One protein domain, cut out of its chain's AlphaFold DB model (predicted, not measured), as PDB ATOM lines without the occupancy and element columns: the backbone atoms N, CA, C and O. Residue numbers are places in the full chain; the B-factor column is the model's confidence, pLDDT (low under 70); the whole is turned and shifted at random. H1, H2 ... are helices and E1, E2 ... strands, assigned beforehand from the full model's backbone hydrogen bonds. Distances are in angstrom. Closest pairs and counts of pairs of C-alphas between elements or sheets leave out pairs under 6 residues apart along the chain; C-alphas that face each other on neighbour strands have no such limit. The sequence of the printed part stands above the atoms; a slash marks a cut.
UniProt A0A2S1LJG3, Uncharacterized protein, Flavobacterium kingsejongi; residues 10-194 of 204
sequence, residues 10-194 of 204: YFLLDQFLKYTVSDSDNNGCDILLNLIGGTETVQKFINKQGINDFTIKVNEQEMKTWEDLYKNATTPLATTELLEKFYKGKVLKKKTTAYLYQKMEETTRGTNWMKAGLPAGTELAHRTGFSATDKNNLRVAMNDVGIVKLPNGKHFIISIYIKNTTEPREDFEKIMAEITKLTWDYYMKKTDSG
ATOM      1  N   TYR A  10      56.297   6.628 353.309       64.38
ATOM      2  CA  TYR A  10      55.739   5.549 352.485       64.38
ATOM      3  C   TYR A  10      54.229   5.401 352.657       64.38
ATOM      4  O   TYR A  10      53.521   5.269 351.662       64.38
ATOM      5  N   PHE A  11      53.736   5.449 353.896       65.50
ATOM      6  CA  PHE A  11      52.302   5.393 354.173       65.50
ATOM      7  C   PHE A  11      51.566   6.573 353.530       65.50
ATOM      8  O   PHE A  11      50.531   6.394 352.900       65.50
ATOM      9  N   LEU A  12      52.131   7.774 353.630       75.38
ATOM     10  CA  LEU A  12      51.542   8.972 353.047       75.38
ATOM     11  C   LEU A  12      51.500   8.904 351.510       75.38
ATOM     12  O   LEU A  12      50.476   9.222 350.911       75.38
ATOM     13  N   LEU A  13      52.579   8.442 350.872       78.44
ATOM     14  CA  LEU A  13      52.626   8.262 349.418       78.44
ATOM     15  C   LEU A  13      51.630   7.196 348.934       78.44
ATOM     16  O   LEU A  13      50.985   7.387 347.905       78.44
ATOM     17  N   ASP A  14      51.482   6.097 349.679       80.44
ATOM     18  CA  ASP A  14      50.488   5.049 349.412       80.44
ATOM     19  C   ASP A  14      49.058   5.607 349.447       80.44
ATOM     20  O   ASP A  14      48.295   5.403 348.501       80.44
ATOM     21  N   GLN A  15      48.727   6.400 350.474       80.31
ATOM     22  CA  GLN A  15      47.427   7.067 350.566       80.31
ATOM     23  C   GLN A  15      47.199   8.020 349.388       80.31
ATOM     24  O   GLN A  15      46.162   7.926 348.734       80.31
ATOM     25  N   PHE A  16      48.164   8.882 349.056       80.88
ATOM     26  CA  PHE A  16      48.028   9.788 347.910       80.88
ATOM     27  C   PHE A  16      47.825   9.039 346.592       80.88
ATOM     28  O   PHE A  16      46.971   9.428 345.798       80.88
ATOM     29  N   LEU A  17      48.556   7.945 346.362       83.12
ATOM     30  CA  LEU A  17      48.382   7.116 345.168       83.12
ATOM     31  C   LEU A  17      47.001   6.461 345.131       83.12
ATOM     32  O   LEU A  17      46.364   6.459 344.080       83.12
ATOM     33  N   LYS A  18      46.521   5.940 346.264       82.88
ATOM     34  CA  LYS A  18      45.176   5.370 346.369       82.88
ATOM     35  C   LYS A  18      44.108   6.413 346.033       82.88
ATOM     36  O   LYS A  18      43.303   6.169 345.142       82.88
ATOM     37  N   TYR A  19      44.126   7.573 346.688       81.75
ATOM     38  CA  TYR A  19      43.126   8.621 346.458       81.75
ATOM     39  C   TYR A  19      43.187   9.179 345.031       81.75
ATOM     40  O   TYR A  19      42.155   9.362 344.387       81.75
ATOM     41  N   THR A  20      44.386   9.383 344.484       84.69
ATOM     42  CA  THR A  20      44.550   9.910 343.118       84.69
ATOM     43  C   THR A  20      44.042   8.922 342.063       84.69
ATOM     44  O   THR A  20      43.403   9.325 341.091       84.69
ATOM     45  N   VAL A  21      44.315   7.624 342.227       82.50
ATOM     46  CA  VAL A  21      43.951   6.606 341.228       82.50
ATOM     47  C   VAL A  21      42.502   6.151 341.393       82.50
ATOM     48  O   VAL A  21      41.738   6.230 340.432       82.50
ATOM     49  N   SER A  22      42.122   5.699 342.589       79.19
ATOM     50  CA  SER A  22      40.832   5.042 342.835       79.19
ATOM     51  C   SER A  22      39.684   6.040 343.021       79.19
ATOM     52  O   SER A  22      38.572   5.781 342.556       79.19
ATOM     53  N   ASP A  23      39.963   7.196 343.636       79.31
ATOM     54  CA  ASP A  23      38.954   8.221 343.952       79.31
ATOM     55  C   ASP A  23      39.067   9.471 343.065       79.31
ATOM     56  O   ASP A  23      38.180  10.326 343.086       79.31
ATOM     57  N   SER A  24      40.099   9.547 342.211       83.88
ATOM     58  CA  SER A  24      40.339  10.666 341.293       83.88
ATOM     59  C   SER A  24      40.514  12.011 342.013       83.88
ATOM     60  O   SER A  24      39.960  13.016 341.567       83.88
ATOM     61  N   ASP A  25      41.259  12.026 343.122       85.75
ATOM     62  CA  ASP A  25      41.584  13.257 343.851       85.75
ATOM     63  C   ASP A  25      42.555  14.155 343.063       85.75
ATOM     64  O   ASP A  25      43.727  13.824 342.863       85.75
ATOM     65  N   ASN A  26      42.060  15.321 342.651       87.75
ATOM     66  CA  ASN A  26      42.817  16.293 341.869       87.75
ATOM     67  C   ASN A  26      43.942  16.953 342.682       87.75
ATOM     68  O   ASN A  26      45.008  17.234 342.139       87.75
ATOM     69  N   ASN A  27      43.752  17.152 343.993       85.06
ATOM     70  CA  ASN A  27      44.799  17.728 344.841       85.06
ATOM     71  C   ASN A  27      45.965  16.744 345.007       85.06
ATOM     72  O   ASN A  27      47.128  17.129 344.865       85.06
ATOM     73  N   GLY A  28      45.661  15.467 345.263       84.88
ATOM     74  CA  GLY A  28      46.644  14.386 345.273       84.88
ATOM     75  C   GLY A  28      47.415  14.281 343.956       84.88
ATOM     76  O   GLY A  28      48.640  14.155 343.986       84.88
ATOM     77  N   CYS A  29      46.730  14.422 342.815       89.12
ATOM     78  CA  CYS A  29      47.355  14.435 341.490       89.12
ATOM     79  C   CYS A  29      48.440  15.517 341.379       89.12
ATOM     80  O   CYS A  29      49.594  15.210 341.069       89.12
ATOM     81  N   ASP A  30      48.106  16.763 341.713       91.06
ATOM     82  CA  ASP A  30      49.038  17.889 341.601       91.06
ATOM     83  C   ASP A  30      50.200  17.792 342.594       91.06
ATOM     84  O   ASP A  30      51.341  18.104 342.248       91.06
ATOM     85  N   ILE A  31      49.952  17.301 343.813       90.44
ATOM     86  CA  ILE A  31      51.017  17.033 344.791       90.44
ATOM     87  C   ILE A  31      51.994  15.994 344.234       90.44
ATOM     88  O   ILE A  31      53.206  16.216 344.260       90.44
ATOM     89  N   LEU A  32      51.491  14.878 343.699       91.00
ATOM     90  CA  LEU A  32      52.326  13.831 343.110       91.00
ATOM     91  C   LEU A  32      53.106  14.343 341.895       91.00
ATOM     92  O   LEU A  32      54.294  14.044 341.779       91.00
ATOM     93  N   LEU A  33      52.478  15.142 341.028       93.00
ATOM     94  CA  LEU A  33      53.145  15.784 339.893       93.00
ATOM     95  C   LEU A  33      54.278  16.699 340.362       93.00
ATOM     96  O   LEU A  33      55.398  16.586 339.866       93.00
ATOM     97  N   ASN A  34      54.029  17.555 341.352       92.69
ATOM     98  CA  ASN A  34      55.048  18.450 341.900       92.69
ATOM     99  C   ASN A  34      56.228  17.675 342.506       92.69
ATOM    100  O   ASN A  34      57.379  18.049 342.291       92.69
ATOM    101  N   LEU A  35      55.965  16.554 343.189       92.44
ATOM    102  CA  LEU A  35      57.008  15.696 343.764       92.44
ATOM    103  C   LEU A  35      57.932  15.070 342.711       92.44
ATOM    104  O   LEU A  35      59.113  14.863 342.988       92.44
ATOM    105  N   ILE A  36      57.417  14.758 341.519       91.88
ATOM    106  CA  ILE A  36      58.203  14.129 340.446       91.88
ATOM    107  C   ILE A  36      58.784  15.133 339.443       91.88
ATOM    108  O   ILE A  36      59.448  14.715 338.501       91.88
ATOM    109  N   GLY A  37      58.567  16.440 339.628       94.12
ATOM    110  CA  GLY A  37      59.083  17.477 338.728       94.12
ATOM    111  C   GLY A  37      58.147  17.839 337.570       94.12
ATOM    112  O   GLY A  37      58.620  18.165 336.483       94.12
ATOM    113  N   GLY A  38      56.835  17.754 337.784       95.94
ATOM    114  CA  GLY A  38      55.799  18.302 336.906       95.94
ATOM    115  C   GLY A  38      55.424  17.443 335.694       95.94
ATOM    116  O   GLY A  38      55.904  16.322 335.494       95.94
ATOM    117  N   THR A  39      54.542  18.002 334.863       97.19
ATOM    118  CA  THR A  39      53.946  17.356 333.679       97.19
ATOM    119  C   THR A  39      54.987  16.912 332.657       97.19
ATOM    120  O   THR A  39      54.889  15.805 332.123       97.19
ATOM    121  N   GLU A  40      56.046  17.699 332.447       97.50
ATOM    122  CA  GLU A  40      57.138  17.344 331.533       97.50
ATOM    123  C   GLU A  40      57.831  16.031 331.902       97.50
ATOM    124  O   GLU A  40      58.265  15.284 331.018       97.50
ATOM    125  N   THR A  41      57.958  15.735 333.198       97.88
ATOM    126  CA  THR A  41      58.580  14.489 333.650       97.88
ATOM    127  C   THR A  41      57.721  13.293 333.257       97.88
ATOM    128  O   THR A  41      58.245  12.296 332.751       97.88
ATOM    129  N   VAL A  42      56.398  13.415 333.395       97.00
ATOM    130  CA  VAL A  42      55.451  12.384 332.952       97.00
ATOM    131  C   VAL A  42      55.458  12.263 331.430       97.00
ATOM    132  O   VAL A  42      55.565  11.152 330.917       97.00
ATOM    133  N   GLN A  43      55.452  13.376 330.693       98.25
ATOM    134  CA  GLN A  43      55.553  13.360 329.229       98.25
ATOM    135  C   GLN A  43      56.808  12.615 328.757       98.25
ATOM    136  O   GLN A  43      56.730  11.718 327.916       98.25
ATOM    137  N   LYS A  44      57.980  12.937 329.322       98.06
ATOM    138  CA  LYS A  44      59.245  12.254 329.004       98.06
ATOM    139  C   LYS A  44      59.176  10.767 329.352       98.06
ATOM    140  O   LYS A  44      59.717   9.945 328.614       98.06
ATOM    141  N   PHE A  45      58.525  10.412 330.459       97.38
ATOM    142  CA  PHE A  45      58.322   9.019 330.854       97.38
ATOM    143  C   PHE A  45      57.461   8.246 329.844       97.38
ATOM    144  O   PHE A  45      57.855   7.145 329.456       97.38
ATOM    145  N   ILE A  46      56.349   8.829 329.384       97.62
ATOM    146  CA  ILE A  46      55.462   8.235 328.372       97.62
ATOM    147  C   ILE A  46      56.189   8.072 327.031       97.62
ATOM    148  O   ILE A  46      56.207   6.969 326.480       97.62
ATOM    149  N   ASN A  47      56.903   9.104 326.570       97.56
ATOM    150  CA  ASN A  47      57.682   9.046 325.327       97.56
ATOM    151  C   ASN A  47      58.746   7.940 325.366       97.56
ATOM    152  O   ASN A  47      58.951   7.234 324.382       97.56
ATOM    153  N   LYS A  48      59.399   7.725 326.520       97.50
ATOM    154  CA  LYS A  48      60.372   6.631 326.708       97.50
ATOM    155  C   LYS A  48      59.761   5.238 326.572       97.50
ATOM    156  O   LYS A  48      60.491   4.294 326.289       97.50
ATOM    157  N   GLN A  49      58.445   5.098 326.736       97.62
ATOM    158  CA  GLN A  49      57.749   3.842 326.453       97.62
ATOM    159  C   GLN A  49      57.485   3.650 324.954       97.62
ATOM    160  O   GLN A  49      56.916   2.628 324.573       97.62
ATOM    161  N   GLY A  50      57.867   4.605 324.099       97.50
ATOM    162  CA  GLY A  50      57.569   4.611 322.668       97.50
ATOM    163  C   GLY A  50      56.106   4.926 322.367       97.50
ATOM    164  O   GLY A  50      55.564   4.376 321.416       97.50
ATOM    165  N   ILE A  51      55.449   5.724 323.215       97.69
ATOM    166  CA  ILE A  51      54.073   6.197 323.023       97.69
ATOM    167  C   ILE A  51      54.151   7.684 322.664       97.69
ATOM    168  O   ILE A  51      54.528   8.489 323.511       97.69
ATOM    169  N   ASN A  52      53.833   8.031 321.414       94.06
ATOM    170  CA  ASN A  52      54.032   9.389 320.886       94.06
ATOM    171  C   ASN A  52      52.729  10.188 320.749       94.06
ATOM    172  O   ASN A  52      52.743  11.404 320.922       94.06
ATOM    173  N   ASP A  53      51.596   9.522 320.511       97.75
ATOM    174  CA  ASP A  53      50.283  10.172 320.386       97.75
ATOM    175  C   ASP A  53      49.629  10.402 321.760       97.75
ATOM    176  O   ASP A  53      48.463  10.073 321.984       97.75
ATOM    177  N   PHE A  54      50.412  10.936 322.700       97.88
ATOM    178  CA  PHE A  54      50.017  11.206 324.080       97.88
ATOM    179  C   PHE A  54      50.690  12.497 324.547       97.88
ATOM    180  O   PHE A  54      51.912  12.627 324.518       97.88
ATOM    181  N   THR A  55      49.890  13.464 324.976       98.31
ATOM    182  CA  THR A  55      50.305  14.809 325.369       98.31
ATOM    183  C   THR A  55      49.850  15.102 326.797       98.31
ATOM    184  O   THR A  55      48.660  15.036 327.100       98.31
ATOM    185  N   ILE A  56      50.803  15.463 327.654       97.50
ATOM    186  CA  ILE A  56      50.630  15.883 329.044       97.50
ATOM    187  C   ILE A  56      51.351  17.222 329.190       97.50
ATOM    188  O   ILE A  56      52.579  17.286 329.160       97.50
ATOM    189  N   LYS A  57      50.579  18.298 329.303       97.06
ATOM    190  CA  LYS A  57      51.068  19.679 329.355       97.06
ATOM    191  C   LYS A  57      50.695  20.378 330.649       97.06
ATOM    192  O   LYS A  57      51.551  21.049 331.212       97.06
ATOM    193  N   VAL A  58      49.456  20.205 331.101       96.94
ATOM    194  CA  VAL A  58      48.888  20.944 332.236       96.94
ATOM    195  C   VAL A  58      48.531  20.018 333.394       96.94
ATOM    196  O   VAL A  58      48.173  18.858 333.172       96.94
ATOM    197  N   ASN A  59      48.664  20.511 334.621       95.38
ATOM    198  CA  ASN A  59      48.186  19.848 335.836       95.38
ATOM    199  C   ASN A  59      46.696  20.174 336.105       95.38
ATOM    200  O   ASN A  59      46.063  20.876 335.312       95.38
ATOM    201  N   GLU A  60      46.106  19.653 337.185       92.81
ATOM    202  CA  GLU A  60      44.684  19.878 337.497       92.81
ATOM    203  C   GLU A  60      44.396  21.349 337.813       92.81
ATOM    204  O   GLU A  60      43.423  21.914 337.313       92.81
ATOM    205  N   GLN A  61      45.265  22.011 338.579       92.44
ATOM    206  CA  GLN A  61      45.151  23.444 338.857       92.44
ATOM    207  C   GLN A  61      45.245  24.322 337.609       92.44
ATOM    208  O   GLN A  61      44.664  25.403 337.597       92.44
ATOM    209  N   GLU A  62      45.980  23.910 336.582       94.12
ATOM    210  CA  GLU A  62      46.152  24.630 335.319       94.12
ATOM    211  C   GLU A  62      44.991  24.398 334.341       94.12
ATOM    212  O   GLU A  62      44.815  25.197 333.425       94.12
ATOM    213  N   MET A  63      44.161  23.367 334.544       91.81
ATOM    214  CA  MET A  63      42.946  23.106 333.759       91.81
ATOM    215  C   MET A  63      41.785  24.027 334.178       91.81
ATOM    216  O   MET A  63      40.763  23.577 334.697       91.81
ATOM    217  N   LYS A  64      41.943  25.343 333.970       87.69
ATOM    218  CA  LYS A  64      40.989  26.369 334.440       87.69
ATOM    219  C   LYS A  64      39.967  26.783 333.392       87.69
ATOM    220  O   LYS A  64      38.843  27.130 333.755       87.69
ATOM    221  N   THR A  65      40.351  26.805 332.118       90.31
ATOM    222  CA  THR A  65      39.463  27.205 331.020       90.31
ATOM    223  C   THR A  65      39.023  26.013 330.177       90.31
ATOM    224  O   THR A  65      39.600  24.926 330.239       90.31
ATOM    225  N   TRP A  66      37.995  26.218 329.350       88.56
ATOM    226  CA  TRP A  66      37.526  25.198 328.409       88.56
ATOM    227  C   TRP A  66      38.613  24.794 327.413       88.56
ATOM    228  O   TRP A  66      38.730  23.620 327.074       88.56
ATOM    229  N   GLU A  67      39.443  25.743 326.985       91.75
ATOM    230  CA  GLU A  67      40.579  25.508 326.094       91.75
ATOM    231  C   GLU A  67      41.670  24.668 326.770       91.75
ATOM    232  O   GLU A  67      42.295  23.829 326.116       91.75
ATOM    233  N   ASP A  68      41.882  24.848 328.078       93.88
ATOM    234  CA  ASP A  68      42.889  24.095 328.833       93.88
ATOM    235  C   ASP A  68      42.579  22.594 328.884       93.88
ATOM    236  O   ASP A  68      43.502  21.780 328.823       93.88
ATOM    237  N   LEU A  69      41.295  22.216 328.889       92.69
ATOM    238  CA  LEU A  69      40.853  20.814 328.894       92.69
ATOM    239  C   LEU A  69      41.300  20.024 327.654       92.69
ATOM    240  O   LEU A  69      41.299  18.794 327.677       92.69
ATOM    241  N   TYR A  70      41.702  20.705 326.577       95.19
ATOM    242  CA  TYR A  70      42.220  20.076 325.359       95.19
ATOM    243  C   TYR A  70      43.750  19.993 325.313       95.19
ATOM    244  O   TYR A  70      44.298  19.371 324.400       95.19
ATOM    245  N   LYS A  71      44.463  20.627 326.255       96.62
ATOM    246  CA  LYS A  71      45.936  20.657 326.257       96.62
ATOM    247  C   LYS A  71      46.542  19.305 326.621       96.62
ATOM    248  O   LYS A  71      47.615  18.981 326.114       96.62
ATOM    249  N   ASN A  72      45.852  18.530 327.457       97.44
ATOM    250  CA  ASN A  72      46.150  17.122 327.699       97.44
ATOM    251  C   ASN A  72      45.315  16.273 326.737       97.44
ATOM    252  O   ASN A  72      44.090  16.371 326.721       97.44
ATOM    253  N   ALA A  73      45.963  15.450 325.917       97.31
ATOM    254  CA  ALA A  73      45.289  14.719 324.848       97.31
ATOM    255  C   ALA A  73      45.987  13.395 324.545       97.31
ATOM    256  O   ALA A  73      47.194  13.265 324.704       97.31
ATOM    257  N   THR A  74      45.234  12.411 324.070       98.38
ATOM    258  CA  THR A  74      45.761  11.115 323.630       98.38
ATOM    259  C   THR A  74      44.838  10.520 322.576       98.38
ATOM    260  O   THR A  74      43.669  10.909 322.482       98.38
ATOM    261  N   THR A  75      45.338   9.569 321.792       98.25
ATOM    262  CA  THR A  75      44.483   8.700 320.977       98.25
ATOM    263  C   THR A  75      44.044   7.466 321.778       98.25
ATOM    264  O   THR A  75      44.780   6.991 322.650       98.25
ATOM    265  N   PRO A  76      42.872   6.871 321.477       97.94
ATOM    266  CA  PRO A  76      42.457   5.621 322.119       97.94
ATOM    267  C   PRO A  76      43.469   4.481 321.934       97.94
ATOM    268  O   PRO A  76      43.664   3.663 322.837       97.94
ATOM    269  N   LEU A  77      44.144   4.443 320.777       98.12
ATOM    270  CA  LEU A  77      45.179   3.457 320.480       98.12
ATOM    271  C   LEU A  77      46.408   3.643 321.380       98.12
ATOM    272  O   LEU A  77      46.822   2.681 322.020       98.12
ATOM    273  N   ALA A  78      46.930   4.866 321.511       98.50
ATOM    274  CA  ALA A  78      48.082   5.153 322.368       98.50
ATOM    275  C   ALA A  78      47.834   4.765 323.834       98.50
ATOM    276  O   ALA A  78      48.698   4.162 324.476       98.50
ATOM    277  N   THR A  79      46.638   5.047 324.360       98.50
ATOM    278  CA  THR A  79      46.259   4.624 325.716       98.50
ATOM    279  C   THR A  79      46.187   3.104 325.842       98.50
ATOM    280  O   THR A  79      46.707   2.536 326.804       98.50
ATOM    281  N   THR A  80      45.600   2.430 324.852       98.31
ATOM    282  CA  THR A  80      45.499   0.963 324.824       98.31
ATOM    283  C   THR A  80      46.883   0.309 324.773       98.31
ATOM    284  O   THR A  80      47.149  -0.624 325.532       98.31
ATOM    285  N   GLU A  81      47.800   0.822 323.953       98.44
ATOM    286  CA  GLU A  81      49.186   0.346 323.874       98.44
ATOM    287  C   GLU A  81      49.959   0.557 325.181       98.44
ATOM    288  O   GLU A  81      50.719  -0.317 325.613       98.44
ATOM    289  N   LEU A  82      49.764   1.703 325.840       98.62
ATOM    290  CA  LEU A  82      50.366   1.980 327.142       98.62
ATOM    291  C   LEU A  82      49.869   0.989 328.202       98.62
ATOM    292  O   LEU A  82      50.685   0.410 328.924       98.62
ATOM    293  N   LEU A  83      48.554   0.754 328.268       98.44
ATOM    294  CA  LEU A  83      47.948  -0.227 329.172       98.44
ATOM    295  C   LEU A  83      48.428  -1.650 328.869       98.44
ATOM    296  O   LEU A  83      48.689  -2.419 329.794       98.44
ATOM    297  N   GLU A  84      48.630  -2.000 327.597       98.12
ATOM    298  CA  GLU A  84      49.164  -3.308 327.213       98.12
ATOM    299  C   GLU A  84      50.604  -3.499 327.698       98.12
ATOM    300  O   GLU A  84      50.949  -4.542 328.267       98.12
ATOM    301  N   LYS A  85      51.457  -2.484 327.522       98.38
ATOM    302  CA  LYS A  85      52.830  -2.490 328.048       98.38
ATOM    303  C   LYS A  85      52.831  -2.555 329.576       98.38
ATOM    304  O   LYS A  85      53.630  -3.305 330.143       98.38
ATOM    305  N   PHE A  86      51.946  -1.811 330.238       98.12
ATOM    306  CA  PHE A  86      51.781  -1.829 331.692       98.12
ATOM    307  C   PHE A  86      51.402  -3.225 332.198       98.12
ATOM    308  O   PHE A  86      52.118  -3.777 333.037       98.12
ATOM    309  N   TYR A  87      50.360  -3.830 331.625       97.12
ATOM    310  CA  TYR A  87      49.881  -5.164 331.989       97.12
ATOM    311  C   TYR A  87      50.947  -6.247 331.761       97.12
ATOM    312  O   TYR A  87      51.139  -7.135 332.591       97.12
ATOM    313  N   LYS A  88      51.731  -6.134 330.679       96.69
ATOM    314  CA  LYS A  88      52.871  -7.025 330.383       96.69
ATOM    315  C   LYS A  88      54.105  -6.776 331.268       96.69
ATOM    316  O   LYS A  88      55.138  -7.401 331.038       96.69
ATOM    317  N   GLY A  89      54.038  -5.862 332.241       96.44
ATOM    318  CA  GLY A  89      55.147  -5.545 333.146       96.44
ATOM    319  C   GLY A  89      56.330  -4.852 332.465       96.44
ATOM    320  O   GLY A  89      57.455  -4.955 332.946       96.44
ATOM    321  N   LYS A  90      56.101  -4.176 331.330       97.38
ATOM    322  CA  LYS A  90      57.150  -3.488 330.554       97.38
ATOM    323  C   LYS A  90      57.361  -2.029 330.967       97.38
ATOM    324  O   LYS A  90      58.351  -1.439 330.565       97.38
ATOM    325  N   VAL A  91      56.437  -1.466 331.749       96.88
ATOM    326  CA  VAL A  91      56.453  -0.049 332.163       96.88
ATOM    327  C   VAL A  91      56.991   0.121 333.586       96.88
ATOM    328  O   VAL A  91      57.778   1.025 333.853       96.88
ATOM    329  N   LEU A  92      56.581  -0.755 334.508       95.00
ATOM    330  CA  LEU A  92      56.929  -0.696 335.930       95.00
ATOM    331  C   LEU A  92      57.510  -2.034 336.404       95.00
ATOM    332  O   LEU A  92      57.332  -3.075 335.775       95.00
ATOM    333  N   LYS A  93      58.184  -2.017 337.559       95.75
ATOM    334  CA  LYS A  93      58.629  -3.247 338.233       95.75
ATOM    335  C   LYS A  93      57.415  -4.080 338.650       95.75
ATOM    336  O   LYS A  93      56.428  -3.521 339.116       95.75
ATOM    337  N   LYS A  94      57.542  -5.413 338.627       94.88
ATOM    338  CA  LYS A  94      56.465  -6.375 338.947       94.88
ATOM    339  C   LYS A  94      55.621  -6.011 340.179       94.88
ATOM    340  O   LYS A  94      54.399  -6.029 340.101       94.88
ATOM    341  N   LYS A  95      56.263  -5.671 341.306       94.12
ATOM    342  CA  LYS A  95      55.552  -5.295 342.546       94.12
ATOM    343  C   LYS A  95      54.721  -4.017 342.375       94.12
ATOM    344  O   LYS A  95      53.588  -3.968 342.831       94.12
ATOM    345  N   THR A  96      55.268  -3.013 341.694       93.19
ATOM    346  CA  THR A  96      54.587  -1.740 341.428       93.19
ATOM    347  C   THR A  96      53.476  -1.901 340.389       93.19
ATOM    348  O   THR A  96      52.428  -1.284 340.536       93.19
ATOM    349  N   THR A  97      53.659  -2.763 339.381       96.12
ATOM    350  CA  THR A  97      52.593  -3.131 338.435       96.12
ATOM    351  C   THR A  97      51.405  -3.751 339.160       96.12
ATOM    352  O   THR A  97      50.286  -3.294 338.969       96.12
ATOM    353  N   ALA A  98      51.647  -4.746 340.020       95.81
ATOM    354  CA  ALA A  98      50.588  -5.395 340.792       95.81
ATOM    355  C   ALA A  98      49.857  -4.401 341.708       95.81
ATOM    356  O   ALA A  98      48.632  -4.386 341.738       95.81
ATOM    357  N   TYR A  99      50.609  -3.530 342.388       94.38
ATOM    358  CA  TYR A  99      50.040  -2.477 343.225       94.38
ATOM    359  C   TYR A  99      49.131  -1.528 342.430       94.38
ATOM    360  O   TYR A  99      47.978  -1.334 342.797       94.38
ATOM    361  N   LEU A 100      49.624  -0.953 341.327       95.44
ATOM    362  CA  LEU A 100      48.835  -0.003 340.539       95.44
ATOM    363  C   LEU A 100      47.614  -0.675 339.900       95.44
ATOM    364  O   LEU A 100      46.543  -0.080 339.878       95.44
ATOM    365  N   TYR A 101      47.756  -1.918 339.435       97.38
ATOM    366  CA  TYR A 101      46.643  -2.690 338.884       97.38
ATOM    367  C   TYR A 101      45.531  -2.868 339.923       97.38
ATOM    368  O   TYR A 101      44.379  -2.562 339.639       97.38
ATOM    369  N   GLN A 102      45.892  -3.265 341.148       95.81
ATOM    370  CA  GLN A 102      44.939  -3.384 342.249       95.81
ATOM    371  C   GLN A 102      44.241  -2.045 342.534       95.81
ATOM    372  O   GLN A 102      43.030  -2.010 342.711       95.81
ATOM    373  N   LYS A 103      44.965  -0.917 342.523       94.19
ATOM    374  CA  LYS A 103      44.345   0.406 342.725       94.19
ATOM    375  C   LYS A 103      43.389   0.809 341.608       94.19
ATOM    376  O   LYS A 103      42.376   1.446 341.889       94.19
ATOM    377  N   MET A 104      43.683   0.425 340.370       97.00
ATOM    378  CA  MET A 104      42.778   0.619 339.236       97.00
ATOM    379  C   MET A 104      41.524  -0.262 339.342       97.00
ATOM    380  O   MET A 104      40.449   0.176 338.941       97.00
ATOM    381  N   GLU A 105      41.646  -1.481 339.873       96.06
ATOM    382  CA  GLU A 105      40.521  -2.393 340.138       96.06
ATOM    383  C   GLU A 105      39.629  -1.896 341.289       96.06
ATOM    384  O   GLU A 105      38.405  -1.988 341.224       96.06
ATOM    385  N   GLU A 106      40.241  -1.305 342.320       94.12
ATOM    386  CA  GLU A 106      39.565  -0.697 343.475       94.12
ATOM    387  C   GLU A 106      38.836   0.623 343.140       94.12
ATOM    388  O   GLU A 106      38.230   1.227 344.027       94.12
ATOM    389  N   THR A 107      38.872   1.089 341.885       92.69
ATOM    390  CA  THR A 107      38.189   2.318 341.450       92.69
ATOM    391  C   THR A 107      36.684   2.246 341.722       92.69
ATOM    392  O   THR A 107      35.989   1.309 341.323       92.69
ATOM    393  N   THR A 108      36.161   3.275 342.393       87.69
ATOM    394  CA  THR A 108      34.749   3.356 342.812       87.69
ATOM    395  C   THR A 108      33.892   4.229 341.890       87.69
ATOM    396  O   THR A 108      32.663   4.206 341.970       87.69
ATOM    397  N   ARG A 109      34.518   5.005 340.995       88.94
ATOM    398  CA  ARG A 109      33.836   5.888 340.033       88.94
ATOM    399  C   ARG A 109      33.407   5.120 338.779       88.94
ATOM    400  O   ARG A 109      33.999   4.111 338.424       88.94
ATOM    401  N   GLY A 110      32.408   5.641 338.063       88.62
ATOM    402  CA  GLY A 110      32.006   5.099 336.758       88.62
ATOM    403  C   GLY A 110      31.346   3.717 336.818       88.62
ATOM    404  O   GLY A 110      31.407   2.961 335.854       88.62
ATOM    405  N   THR A 111      30.693   3.365 337.930       90.62
ATOM    406  CA  THR A 111      30.015   2.063 338.088       90.62
ATOM    407  C   THR A 111      28.937   1.807 337.034       90.62
ATOM    408  O   THR A 111      28.707   0.659 336.672       90.62
ATOM    409  N   ASN A 112      28.319   2.871 336.517       93.56
ATOM    410  CA  ASN A 112      27.306   2.810 335.461       93.56
ATOM    411  C   ASN A 112      27.904   2.854 334.041       93.56
ATOM    412  O   ASN A 112      27.155   2.952 333.078       93.56
ATOM    413  N   TRP A 113      29.235   2.864 333.897       96.00
ATOM    414  CA  TRP A 113      29.922   3.029 332.609       96.00
ATOM    415  C   TRP A 113      30.359   1.662 332.075       96.00
ATOM    416  O   TRP A 113      29.527   0.765 331.942       96.00
ATOM    417  N   MET A 114      31.657   1.445 331.822       97.56
ATOM    418  CA  MET A 114      32.158   0.156 331.333       97.56
ATOM    419  C   MET A 114      31.726  -1.012 332.225       97.56
ATOM    420  O   MET A 114      31.308  -2.054 331.725       97.56
ATOM    421  N   LYS A 115      31.754  -0.825 333.552       96.81
ATOM    422  CA  LYS A 115      31.392  -1.869 334.519       96.81
ATOM    423  C   LYS A 115      29.948  -2.364 334.363       96.81
ATOM    424  O   LYS A 115      29.710  -3.550 334.558       96.81
ATOM    425  N   ALA A 116      29.012  -1.504 333.954       97.56
ATOM    426  CA  ALA A 116      27.617  -1.885 333.712       97.56
ATOM    427  C   ALA A 116      27.431  -2.746 332.448       97.56
ATOM    428  O   ALA A 116      26.443  -3.466 332.329       97.56
ATOM    429  N   GLY A 117      28.391  -2.703 331.519       97.62
ATOM    430  CA  GLY A 117      28.420  -3.553 330.328       97.62
ATOM    431  C   GLY A 117      28.958  -4.966 330.567       97.62
ATOM    432  O   GLY A 117      28.939  -5.791 329.653       97.62
ATOM    433  N   LEU A 118      29.467  -5.253 331.767       98.12
ATOM    434  CA  LEU A 118      30.129  -6.510 332.105       98.12
ATOM    435  C   LEU A 118      29.252  -7.377 333.021       98.12
ATOM    436  O   LEU A 118      28.465  -6.846 333.808       98.12
ATOM    437  N   PRO A 119      29.400  -8.715 332.989       97.38
ATOM    438  CA  PRO A 119      28.788  -9.577 333.994       97.38
ATOM    439  C   PRO A 119      29.185  -9.165 335.418       97.38
ATOM    440  O   PRO A 119      30.323  -8.751 335.663       97.38
ATOM    441  N   ALA A 120      28.266  -9.319 336.372       95.12
ATOM    442  CA  ALA A 120      28.525  -8.985 337.768       95.12
ATOM    443  C   ALA A 120      29.765  -9.723 338.307       95.12
ATOM    444  O   ALA A 120      29.944 -10.917 338.074       95.12
ATOM    445  N   GLY A 121      30.625  -8.997 339.026       93.94
ATOM    446  CA  GLY A 121      31.879  -9.533 339.564       93.94
ATOM    447  C   GLY A 121      33.029  -9.635 338.555       93.94
ATOM    448  O   GLY A 121      34.106 -10.088 338.932       93.94
ATOM    449  N   THR A 122      32.842  -9.202 337.303       97.44
ATOM    450  CA  THR A 122      33.953  -9.102 336.345       97.44
ATOM    451  C   THR A 122      34.993  -8.105 336.848       97.44
ATOM    452  O   THR A 122      34.676  -6.959 337.171       97.44
ATOM    453  N   GLU A 123      36.243  -8.557 336.893       97.56
ATOM    454  CA  GLU A 123      37.398  -7.743 337.253       97.56
ATOM    455  C   GLU A 123      37.692  -6.737 336.127       97.56
ATOM    456  O   GLU A 123      37.922  -7.112 334.970       97.56
ATOM    457  N   LEU A 124      37.658  -5.453 336.485       98.12
ATOM    458  CA  LEU A 124      37.938  -4.314 335.618       98.12
ATOM    459  C   LEU A 124      38.917  -3.391 336.347       98.12
ATOM    460  O   LEU A 124      38.525  -2.672 337.264       98.12
ATOM    461  N   ALA A 125      40.174  -3.385 335.912       98.12
ATOM    462  CA  ALA A 125      41.163  -2.405 336.345       98.12
ATOM    463  C   ALA A 125      41.095  -1.192 335.410       98.12
ATOM    464  O   ALA A 125      41.547  -1.277 334.266       98.12
ATOM    465  N   HIS A 126      40.521  -0.073 335.864       98.00
ATOM    466  CA  HIS A 126      40.224   1.073 334.995       98.00
ATOM    467  C   HIS A 126      40.534   2.443 335.598       98.00
ATOM    468  O   HIS A 126      40.877   2.571 336.774       98.00
ATOM    469  N   ARG A 127      40.435   3.473 334.753       96.12
ATOM    470  CA  ARG A 127      40.548   4.879 335.126       96.12
ATOM    471  C   ARG A 127      39.554   5.728 334.331       96.12
ATOM    472  O   ARG A 127      39.586   5.763 333.104       96.12
ATOM    473  N   THR A 128      38.749   6.482 335.071       96.06
ATOM    474  CA  THR A 128      37.736   7.410 334.556       96.06
ATOM    475  C   THR A 128      38.282   8.823 334.319       96.06
ATOM    476  O   THR A 128      39.194   9.274 335.013       96.06
ATOM    477  N   GLY A 129      37.683   9.567 333.391       94.19
ATOM    478  CA  GLY A 129      37.906  11.003 333.199       94.19
ATOM    479  C   GLY A 129      36.590  11.717 332.909       94.19
ATOM    480  O   GLY A 129      35.797  11.237 332.104       94.19
ATOM    481  N   PHE A 130      36.325  12.841 333.574       92.56
ATOM    482  CA  PHE A 130      35.022  13.506 333.506       92.56
ATOM    483  C   PHE A 130      35.173  15.021 333.636       92.56
ATOM    484  O   PHE A 130      35.603  15.503 334.681       92.56
ATOM    485  N   SER A 131      34.823  15.772 332.588       93.62
ATOM    486  CA  SER A 131      34.827  17.239 332.638       93.62
ATOM    487  C   SER A 131      33.572  17.786 333.327       93.62
ATOM    488  O   SER A 131      32.633  17.050 333.624       93.62
ATOM    489  N   ALA A 132      33.499  19.095 333.549       91.44
ATOM    490  CA  ALA A 132      32.213  19.760 333.752       91.44
ATOM    491  C   ALA A 132      31.465  19.916 332.410       91.44
ATOM    492  O   ALA A 132      31.977  19.534 331.350       91.44
ATOM    493  N   THR A 133      30.260  20.480 332.476       92.44
ATOM    494  CA  THR A 133      29.493  20.942 331.313       92.44
ATOM    495  C   THR A 133      29.514  22.471 331.267       92.44
ATOM    496  O   THR A 133      29.460  23.110 332.320       92.44
ATOM    497  N   ASP A 134      29.617  23.060 330.076       91.62
ATOM    498  CA  ASP A 134      29.576  24.512 329.884       91.62
ATOM    499  C   ASP A 134      28.141  25.076 329.864       91.62
ATOM    500  O   ASP A 134      27.146  24.361 329.990       91.62
ATOM    501  N   LYS A 135      28.027  26.397 329.689       92.75
ATOM    502  CA  LYS A 135      26.737  27.105 329.618       92.75
ATOM    503  C   LYS A 135      25.849  26.700 328.430       92.75
ATOM    504  O   LYS A 135      24.662  27.003 328.448       92.75
ATOM    505  N   ASN A 136      26.411  26.053 327.412       92.19
ATOM    506  CA  ASN A 136      25.720  25.576 326.213       92.19
ATOM    507  C   ASN A 136      25.427  24.067 326.286       92.19
ATOM    508  O   ASN A 136      25.142  23.442 325.266       92.19
ATOM    509  N   ASN A 137      25.517  23.474 327.479       91.88
ATOM    510  CA  ASN A 137      25.408  22.040 327.712       91.88
ATOM    511  C   ASN A 137      26.530  21.196 327.066       91.88
ATOM    512  O   ASN A 137      26.396  19.979 326.957       91.88
ATOM    513  N   LEU A 138      27.656  21.798 326.669       94.56
ATOM    514  CA  LEU A 138      28.784  21.075 326.087       94.56
ATOM    515  C   LEU A 138      29.660  20.453 327.178       94.56
ATOM    516  O   LEU A 138      30.219  21.135 328.036       94.56
ATOM    517  N   ARG A 139      29.842  19.139 327.099       94.56
ATOM    518  CA  ARG A 139      30.798  18.356 327.880       94.56
ATOM    519  C   ARG A 139      32.011  18.031 327.018       94.56
ATOM    520  O   ARG A 139      31.897  17.361 325.993       94.56
ATOM    521  N   VAL A 140      33.187  18.474 327.455       95.00
ATOM    522  CA  VAL A 140      34.438  18.260 326.713       95.00
ATOM    523  C   VAL A 140      34.864  16.799 326.729       95.00
ATOM    524  O   VAL A 140      35.267  16.287 325.687       95.00
ATOM    525  N   ALA A 141      34.774  16.132 327.883       94.88
ATOM    526  CA  ALA A 141      35.295  14.782 328.043       94.88
ATOM    527  C   ALA A 141      34.470  13.927 329.013       94.88
ATOM    528  O   ALA A 141      34.152  14.340 330.133       94.88
ATOM    529  N   MET A 142      34.198  12.697 328.588       95.06
ATOM    530  CA  MET A 142      33.721  11.600 329.422       95.06
ATOM    531  C   MET A 142      34.386  10.312 328.935       95.06
ATOM    532  O   MET A 142      34.065   9.792 327.868       95.06
ATOM    533  N   ASN A 143      35.366   9.843 329.697       96.94
ATOM    534  CA  ASN A 143      36.303   8.813 329.272       96.94
ATOM    535  C   ASN A 143      36.366   7.695 330.304       96.94
ATOM    536  O   ASN A 143      36.311   7.953 331.508       96.94
ATOM    537  N   ASP A 144      36.595   6.479 329.834       98.06
ATOM    538  CA  ASP A 144      36.949   5.354 330.686       98.06
ATOM    539  C   ASP A 144      37.884   4.423 329.921       98.06
ATOM    540  O   ASP A 144      37.651   4.096 328.753       98.06
ATOM    541  N   VAL A 145      38.980   4.029 330.560       98.62
ATOM    542  CA  VAL A 145      40.005   3.171 329.954       98.62
ATOM    543  C   VAL A 145      40.418   2.098 330.943       98.62
ATOM    544  O   VAL A 145      40.560   2.379 332.131       98.62
ATOM    545  N   GLY A 146      40.628   0.867 330.487       98.25
ATOM    546  CA  GLY A 146      40.928  -0.212 331.418       98.25
ATOM    547  C   GLY A 146      41.267  -1.559 330.803       98.25
ATOM    548  O   GLY A 146      41.285  -1.753 329.586       98.25
ATOM    549  N   ILE A 147      41.560  -2.490 331.705       98.69
ATOM    550  CA  ILE A 147      41.909  -3.882 331.443       98.69
ATOM    551  C   ILE A 147      40.802  -4.741 332.052       98.69
ATOM    552  O   ILE A 147      40.544  -4.668 333.254       98.69
ATOM    553  N   VAL A 148      40.151  -5.549 331.221       98.50
ATOM    554  CA  VAL A 148      39.069  -6.451 331.625       98.50
ATOM    555  C   VAL A 148      39.580  -7.878 331.622       98.50
ATOM    556  O   VAL A 148      40.162  -8.335 330.633       98.50
ATOM    557  N   LYS A 149      39.316  -8.606 332.705       97.69
ATOM    558  CA  LYS A 149      39.640 -10.027 332.817       97.69
ATOM    559  C   LYS A 149      38.498 -10.897 332.319       97.69
ATOM    560  O   LYS A 149      37.355 -10.769 332.748       97.69
ATOM    561  N   LEU A 150      38.830 -11.827 331.434       96.62
ATOM    562  CA  LEU A 150      37.920 -12.848 330.932       96.62
ATOM    563  C   LEU A 150      37.919 -14.077 331.863       96.62
ATOM    564  O   LEU A 150      38.928 -14.348 332.525       96.62
ATOM    565  N   PRO A 151      36.853 -14.903 331.860       94.56
ATOM    566  CA  PRO A 151      36.747 -16.077 332.735       94.56
ATOM    567  C   PRO A 151      37.858 -17.119 332.534       94.56
ATOM    568  O   PRO A 151      38.185 -17.872 333.444       94.56
ATOM    569  N   ASN A 152      38.477 -17.155 331.352       89.88
ATOM    570  CA  ASN A 152      39.594 -18.051 331.035       89.88
ATOM    571  C   ASN A 152      40.972 -17.515 331.477       89.88
ATOM    572  O   ASN A 152      41.998 -18.062 331.071       89.88
ATOM    573  N   GLY A 153      41.014 -16.411 332.228       90.44
ATOM    574  CA  GLY A 153      42.244 -15.762 332.688       90.44
ATOM    575  C   GLY A 153      42.969 -14.923 331.628       90.44
ATOM    576  O   GLY A 153      43.997 -14.316 331.932       90.44
ATOM    577  N   LYS A 154      42.461 -14.853 330.387       94.75
ATOM    578  CA  LYS A 154      42.913 -13.860 329.398       94.75
ATOM    579  C   LYS A 154      42.322 -12.493 329.727       94.75
ATOM    580  O   LYS A 154      41.428 -12.376 330.555       94.75
ATOM    581  N   HIS A 155      42.833 -11.462 329.069       96.81
ATOM    582  CA  HIS A 155      42.384 -10.091 329.267       96.81
ATOM    583  C   HIS A 155      42.184  -9.419 327.914       96.81
ATOM    584  O   HIS A 155      42.849  -9.783 326.938       96.81
ATOM    585  N   PHE A 156      41.299  -8.431 327.871       98.00
ATOM    586  CA  PHE A 156      41.272  -7.443 326.800       98.00
ATOM    587  C   PHE A 156      41.427  -6.044 327.389       98.00
ATOM    588  O   PHE A 156      41.177  -5.816 328.571       98.00
ATOM    589  N   ILE A 157      41.879  -5.119 326.554       98.56
ATOM    590  CA  ILE A 157      42.097  -3.724 326.923       98.56
ATOM    591  C   ILE A 157      41.160  -2.891 326.071       98.56
ATOM    592  O   ILE A 157      41.013  -3.148 324.875       98.56
ATOM    593  N   ILE A 158      40.511  -1.926 326.702       98.50
ATOM    594  CA  ILE A 158      39.519  -1.072 326.071       98.50
ATOM    595  C   ILE A 158      39.745   0.367 326.524       98.50
ATOM    596  O   ILE A 158      40.008   0.627 327.696       98.50
ATOM    597  N   SER A 159      39.671   1.296 325.575       98.56
ATOM    598  CA  SER A 159      39.788   2.725 325.846       98.56
ATOM    599  C   SER A 159      38.665   3.465 325.131       98.56
ATOM    600  O   SER A 159      38.640   3.488 323.899       98.56
ATOM    601  N   ILE A 160      37.741   4.058 325.886       98.38
ATOM    602  CA  ILE A 160      36.580   4.780 325.356       98.38
ATOM    603  C   ILE A 160      36.719   6.260 325.708       98.38
ATOM    604  O   ILE A 160      36.876   6.627 326.872       98.38
ATOM    605  N   TYR A 161      36.649   7.108 324.683       97.62
ATOM    606  CA  TYR A 161      36.706   8.561 324.808       97.62
ATOM    607  C   TYR A 161      35.476   9.169 324.147       97.62
ATOM    608  O   TYR A 161      35.304   9.045 322.935       97.62
ATOM    609  N   ILE A 162      34.641   9.847 324.932       95.31
ATOM    610  CA  ILE A 162      33.512  10.627 324.424       95.31
ATOM    611  C   ILE A 162      33.901  12.097 324.538       95.31
ATOM    612  O   ILE A 162      34.112  12.614 325.638       95.31
ATOM    613  N   LYS A 163      34.039  12.753 323.385       94.69
ATOM    614  CA  LYS A 163      34.546  14.120 323.259       94.69
ATOM    615  C   LYS A 163      33.469  15.050 322.708       94.69
ATOM    616  O   LYS A 163      32.799  14.679 321.752       94.69
ATOM    617  N   ASN A 164      33.400  16.273 323.241       94.81
ATOM    618  CA  ASN A 164      32.583  17.388 322.734       94.81
ATOM    619  C   ASN A 164      31.124  17.016 322.490       94.81
ATOM    620  O   ASN A 164      30.667  16.963 321.350       94.81
ATOM    621  N   THR A 165      30.402  16.767 323.569       92.25
ATOM    622  CA  THR A 165      29.057  16.226 323.473       92.25
ATOM    623  C   THR A 165      28.040  17.035 324.261       92.25
ATOM    624  O   THR A 165      28.376  17.616 325.291       92.25
ATOM    625  N   THR A 166      26.805  17.080 323.766       94.81
ATOM    626  CA  THR A 166      25.684  17.824 324.363       94.81
ATOM    627  C   THR A 166      24.539  16.928 324.828       94.81
ATOM    628  O   THR A 166      23.555  17.446 325.351       94.81
ATOM    629  N   GLU A 167      24.639  15.608 324.635       91.62
ATOM    630  CA  GLU A 167      23.609  14.670 325.111       91.62
ATOM    631  C   GLU A 167      23.603  14.566 326.648       91.62
ATOM    632  O   GLU A 167      24.582  14.933 327.318       91.62
ATOM    633  N   PRO A 168      22.513  14.050 327.236       92.06
ATOM    634  CA  PRO A 168      22.453  13.739 328.654       92.06
ATOM    635  C   PRO A 168      23.529  12.736 329.076       92.06
ATOM    636  O   PRO A 168      23.941  11.851 328.323       92.06
ATOM    637  N   ARG A 169      23.966  12.846 330.333       91.75
ATOM    638  CA  ARG A 169      24.992  11.966 330.904       91.75
ATOM    639  C   ARG A 169      24.592  10.496 330.781       91.75
ATOM    640  O   ARG A 169      25.429   9.673 330.422       91.75
ATOM    641  N   GLU A 170      23.335  10.188 331.070       93.62
ATOM    642  CA  GLU A 170      22.768   8.841 331.114       93.62
ATOM    643  C   GLU A 170      22.921   8.109 329.778       93.62
ATOM    644  O   GLU A 170      23.124   6.896 329.758       93.62
ATOM    645  N   ASP A 171      22.868   8.832 328.662       93.00
ATOM    646  CA  ASP A 171      22.991   8.228 327.339       93.00
ATOM    647  C   ASP A 171      24.442   7.846 327.028       93.00
ATOM    648  O   ASP A 171      24.688   6.786 326.460       93.00
ATOM    649  N   PHE A 172      25.428   8.605 327.513       90.50
ATOM    650  CA  PHE A 172      26.835   8.194 327.422       90.50
ATOM    651  C   PHE A 172      27.186   7.041 328.348       90.50
ATOM    652  O   PHE A 172      28.003   6.201 327.975       90.50
ATOM    653  N   GLU A 173      26.595   6.995 329.546       95.12
ATOM    654  CA  GLU A 173      26.759   5.854 330.454       95.12
ATOM    655  C   GLU A 173      26.301   4.567 329.751       95.12
ATOM    656  O   GLU A 173      27.059   3.595 329.697       95.12
ATOM    657  N   LYS A 174      25.130   4.606 329.095       95.88
ATOM    658  CA  LYS A 174      24.622   3.500 328.266       95.88
ATOM    659  C   LYS A 174      25.541   3.184 327.089       95.88
ATOM    660  O   LYS A 174      25.900   2.025 326.921       95.88
ATOM    661  N   ILE A 175      25.971   4.183 326.313       95.94
ATOM    662  CA  ILE A 175      26.872   3.972 325.166       95.94
ATOM    663  C   ILE A 175      28.169   3.281 325.612       95.94
ATOM    664  O   ILE A 175      28.608   2.321 324.979       95.94
ATOM    665  N   MET A 176      28.780   3.714 326.720       97.00
ATOM    666  CA  MET A 176      29.988   3.073 327.251       97.00
ATOM    667  C   MET A 176      29.733   1.631 327.696       97.00
ATOM    668  O   MET A 176      30.542   0.744 327.399       97.00
ATOM    669  N   ALA A 177      28.616   1.384 328.384       98.19
ATOM    670  CA  ALA A 177      28.216   0.042 328.791       98.19
ATOM    671  C   ALA A 177      27.983  -0.869 327.572       98.19
ATOM    672  O   ALA A 177      28.478  -1.993 327.537       98.19
ATOM    673  N   GLU A 178      27.304  -0.380 326.535       98.19
ATOM    674  CA  GLU A 178      27.024  -1.124 325.304       98.19
ATOM    675  C   GLU A 178      28.296  -1.456 324.521       98.19
ATOM    676  O   GLU A 178      28.503  -2.615 324.157       98.19
ATOM    677  N   ILE A 179      29.195  -0.486 324.322       98.31
ATOM    678  CA  ILE A 179      30.499  -0.722 323.679       98.31
ATOM    679  C   ILE A 179      31.287  -1.786 324.455       98.31
ATOM    680  O   ILE A 179      31.872  -2.703 323.863       98.31
ATOM    681  N   THR A 180      31.278  -1.703 325.786       98.44
ATOM    682  CA  THR A 180      31.974  -2.669 326.645       98.44
ATOM    683  C   THR A 180      31.358  -4.059 326.529       98.44
ATOM    684  O   THR A 180      32.083  -5.038 326.346       98.44
ATOM    685  N   LYS A 181      30.025  -4.148 326.543       98.38
ATOM    686  CA  LYS A 181      29.291  -5.402 326.372       98.38
ATOM    687  C   LYS A 181      29.571  -6.052 325.019       98.38
ATOM    688  O   LYS A 181      29.851  -7.247 324.962       98.38
ATOM    689  N   LEU A 182      29.536  -5.283 323.932       98.31
ATOM    690  CA  LEU A 182      29.839  -5.785 322.588       98.31
ATOM    691  C   LEU A 182      31.271  -6.323 322.501       98.31
ATOM    692  O   LEU A 182      31.508  -7.381 321.912       98.31
ATOM    693  N   THR A 183      32.219  -5.627 323.130       98.06
ATOM    694  CA  THR A 183      33.620  -6.060 323.199       98.06
ATOM    695  C   THR A 183      33.757  -7.365 323.985       98.06
ATOM    696  O   THR A 183      34.406  -8.303 323.517       98.06
ATOM    697  N   TRP A 184      33.101  -7.462 325.144       97.88
ATOM    698  CA  TRP A 184      33.044  -8.683 325.950       97.88
ATOM    699  C   TRP A 184      32.480  -9.866 325.151       97.88
ATOM    700  O   TRP A 184      33.126 -10.911 325.045       97.88
ATOM    701  N   ASP A 185      31.311  -9.685 324.534       97.25
ATOM    702  CA  ASP A 185      30.617 -10.726 323.776       97.25
ATOM    703  C   ASP A 185      31.467 -11.227 322.592       97.25
ATOM    704  O   ASP A 185      31.496 -12.428 322.305       97.25
ATOM    705  N   TYR A 186      32.201 -10.330 321.921       96.88
ATOM    706  CA  TYR A 186      33.140 -10.691 320.855       96.88
ATOM    707  C   TYR A 186      34.254 -11.619 321.359       96.88
ATOM    708  O   TYR A 186      34.511 -12.672 320.762       96.88
ATOM    709  N   TYR A 187      34.905 -11.263 322.471       95.19
ATOM    710  CA  TYR A 187      35.992 -12.073 323.020       95.19
ATOM    711  C   TYR A 187      35.504 -13.399 323.605       95.19
ATOM    712  O   TYR A 187      36.203 -14.401 323.447       95.19
ATOM    713  N   MET A 188      34.299 -13.442 324.183       92.88
ATOM    714  CA  MET A 188      33.690 -14.683 324.665       92.88
ATOM    715  C   MET A 188      33.351 -15.660 323.529       92.88
ATOM    716  O   MET A 188      33.706 -16.838 323.590       92.88
ATOM    717  N   LYS A 189      32.776 -15.179 322.419       88.38
ATOM    718  CA  LYS A 189      32.523 -16.024 321.232       88.38
ATOM    719  C   LYS A 189      33.818 -16.582 320.629       88.38
ATOM    720  O   LYS A 189      33.885 -17.737 320.194       88.38
ATOM    721  N   LYS A 190      34.882 -15.775 320.611       76.38
ATOM    722  CA  LYS A 190      36.205 -16.207 320.137       76.38
ATOM    723  C   LYS A 190      36.822 -17.282 321.035       76.38
ATOM    724  O   LYS A 190      37.576 -18.119 320.545       76.38
ATOM    725  N   THR A 191      36.529 -17.280 322.334       62.69
ATOM    726  CA  THR A 191      37.038 -18.312 323.249       62.69
ATOM    727  C   THR A 191      36.324 -19.651 323.094       62.69
ATOM    728  O   THR A 191      36.986 -20.682 323.187       62.69
ATOM    729  N   ASP A 192      35.037 -19.652 322.744       62.50
ATOM    730  CA  ASP A 192      34.256 -20.887 322.577       62.50
ATOM    731  C   ASP A 192      34.622 -21.654 321.295       62.50
ATOM    732  O   ASP A 192      34.670 -22.884 321.272       62.50
ATOM    733  N   SER A 193      34.983 -20.930 320.232       58.78
ATOM    734  CA  SER A 193      35.392 -21.501 318.935       58.78
ATOM    735  C   SER A 193      36.802 -22.119 318.914       58.78
ATOM    736  O   SER A 193      37.184 -22.742 317.923       58.78
ATOM    737  N   GLY A 194      37.580 -21.993 319.997       53.16
ATOM    738  CA  GLY A 194      38.933 -22.550 320.118       53.16
ATOM    739  C   GLY A 194      39.021 -23.972 320.693       53.16
ATOM    740  O   GLY A 194      40.113 -24.535 320.717       53.16
TER     741      GLY A 194
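AT A GLANCE: This is residues 10 to 194 of the 204 residues of an uncharacterized protein of Flavobacterium kingsejongi (UniProt A0A2S1LJG3). A narrow sheet of three long antiparallel strands is sandwiched between helices: the long helix H7 runs along one face, while H4 slants over the other face and H5 stands up beside it. H1, H2 and H3 form a looser group on the side away from H7, where H1 packs on H5. The printed part has 185 residues, with seven named helices and three named strands in the order H1 H2 H3 H4 H5 H6 E1 E2 E3 H7; the sheet order is E1 E2 E3, and the class is mixed, helices and strands. The whole is compact, with a radius of gyration of the C-alphas of 16.8 A and spans of 49 by 44 by 31 A.

IN THESE COORDINATES: Find C-alpha 10 at (55.739, 5.549, 352.485); there H1 begins and runs over residues 10 to 22, 17.8 A. H2, residues 26 to 36, spans 15.6 A and H3, residues 39 to 48, 14.3 A. After residues 49 to 75, which hold no named element, come H4, residues 76 to 87, 16.4 A, H5, residues 94 to 105, 16.5 A, and H6, residues 114 to 117, 5.4 A. E1, residues 124 to 130, spans 18.2 A; E2, residues 139 to 149, and E3, residues 155 to 165, each span 30.1 A. H7, residues 169 to 192, spans 35.1 A and ends at C-alpha 192, (34.256, -20.887, 322.577).

HOW THE PARTS SIT: Start at the sheet, a meander, each strand the antiparallel neighbour of the one before. In the hairpin E1 and E2, N 127 and O 145 are 2.8 A apart; in the hairpin E2 and E3, N 146 and O 158 are 2.9 A apart, both within hydrogen-bond range. Three layers, helices on both faces of the sheet, are made by H7 on one face and H4 on the other. H7 lies over E2 and E3 at a height of 9.6 A, along the strands; its C-alpha 176 is 7.1 A from C-alpha 160 of E3, their closest. H4 lies over E2 and E3 at 8.4 A, only just slantwise to the strands, at 32 degrees to E3 on the local plane; the closest C-alphas of H4 and E3, Pro 76 and Ser 159, are 5.4 A apart. H5, on the same face as H4, stands up from the sheet over E1, its line rising 63 degrees. H6 only grazes the sheet with residues 114 to 115 and touches H7, C-alphas 117 and 177 being closest at 3.9 A. H1 touches H5 with residues 18 to 22 alone, closest at C-alphas 22 and 103, 5.8 A, and H2 with residues 16 to 20 alone, closest at C-alphas 20 and 28, 5.4 A. H2 and H3 are close but not clearly touching, with C-alphas 33 and 39 at 6.5 A. In H1, H2, H3, H4, H5 and H7 every O i to N i+4 pair is within hydrogen-bond range; H6 is too short for one.

THE WHOLE: Look to Lys 135 and Gly 194 for the two C-alphas farthest apart, 52.0 A. The printed part has no cut, and the link from H3 to H4, 27 residues, is long; in it residues 54 to 55 pair with residues 73 to 74, antiparallel. The mean pLDDT of the printed part is 93.0, with residues 10 to 11 and 191 to 194 under 70.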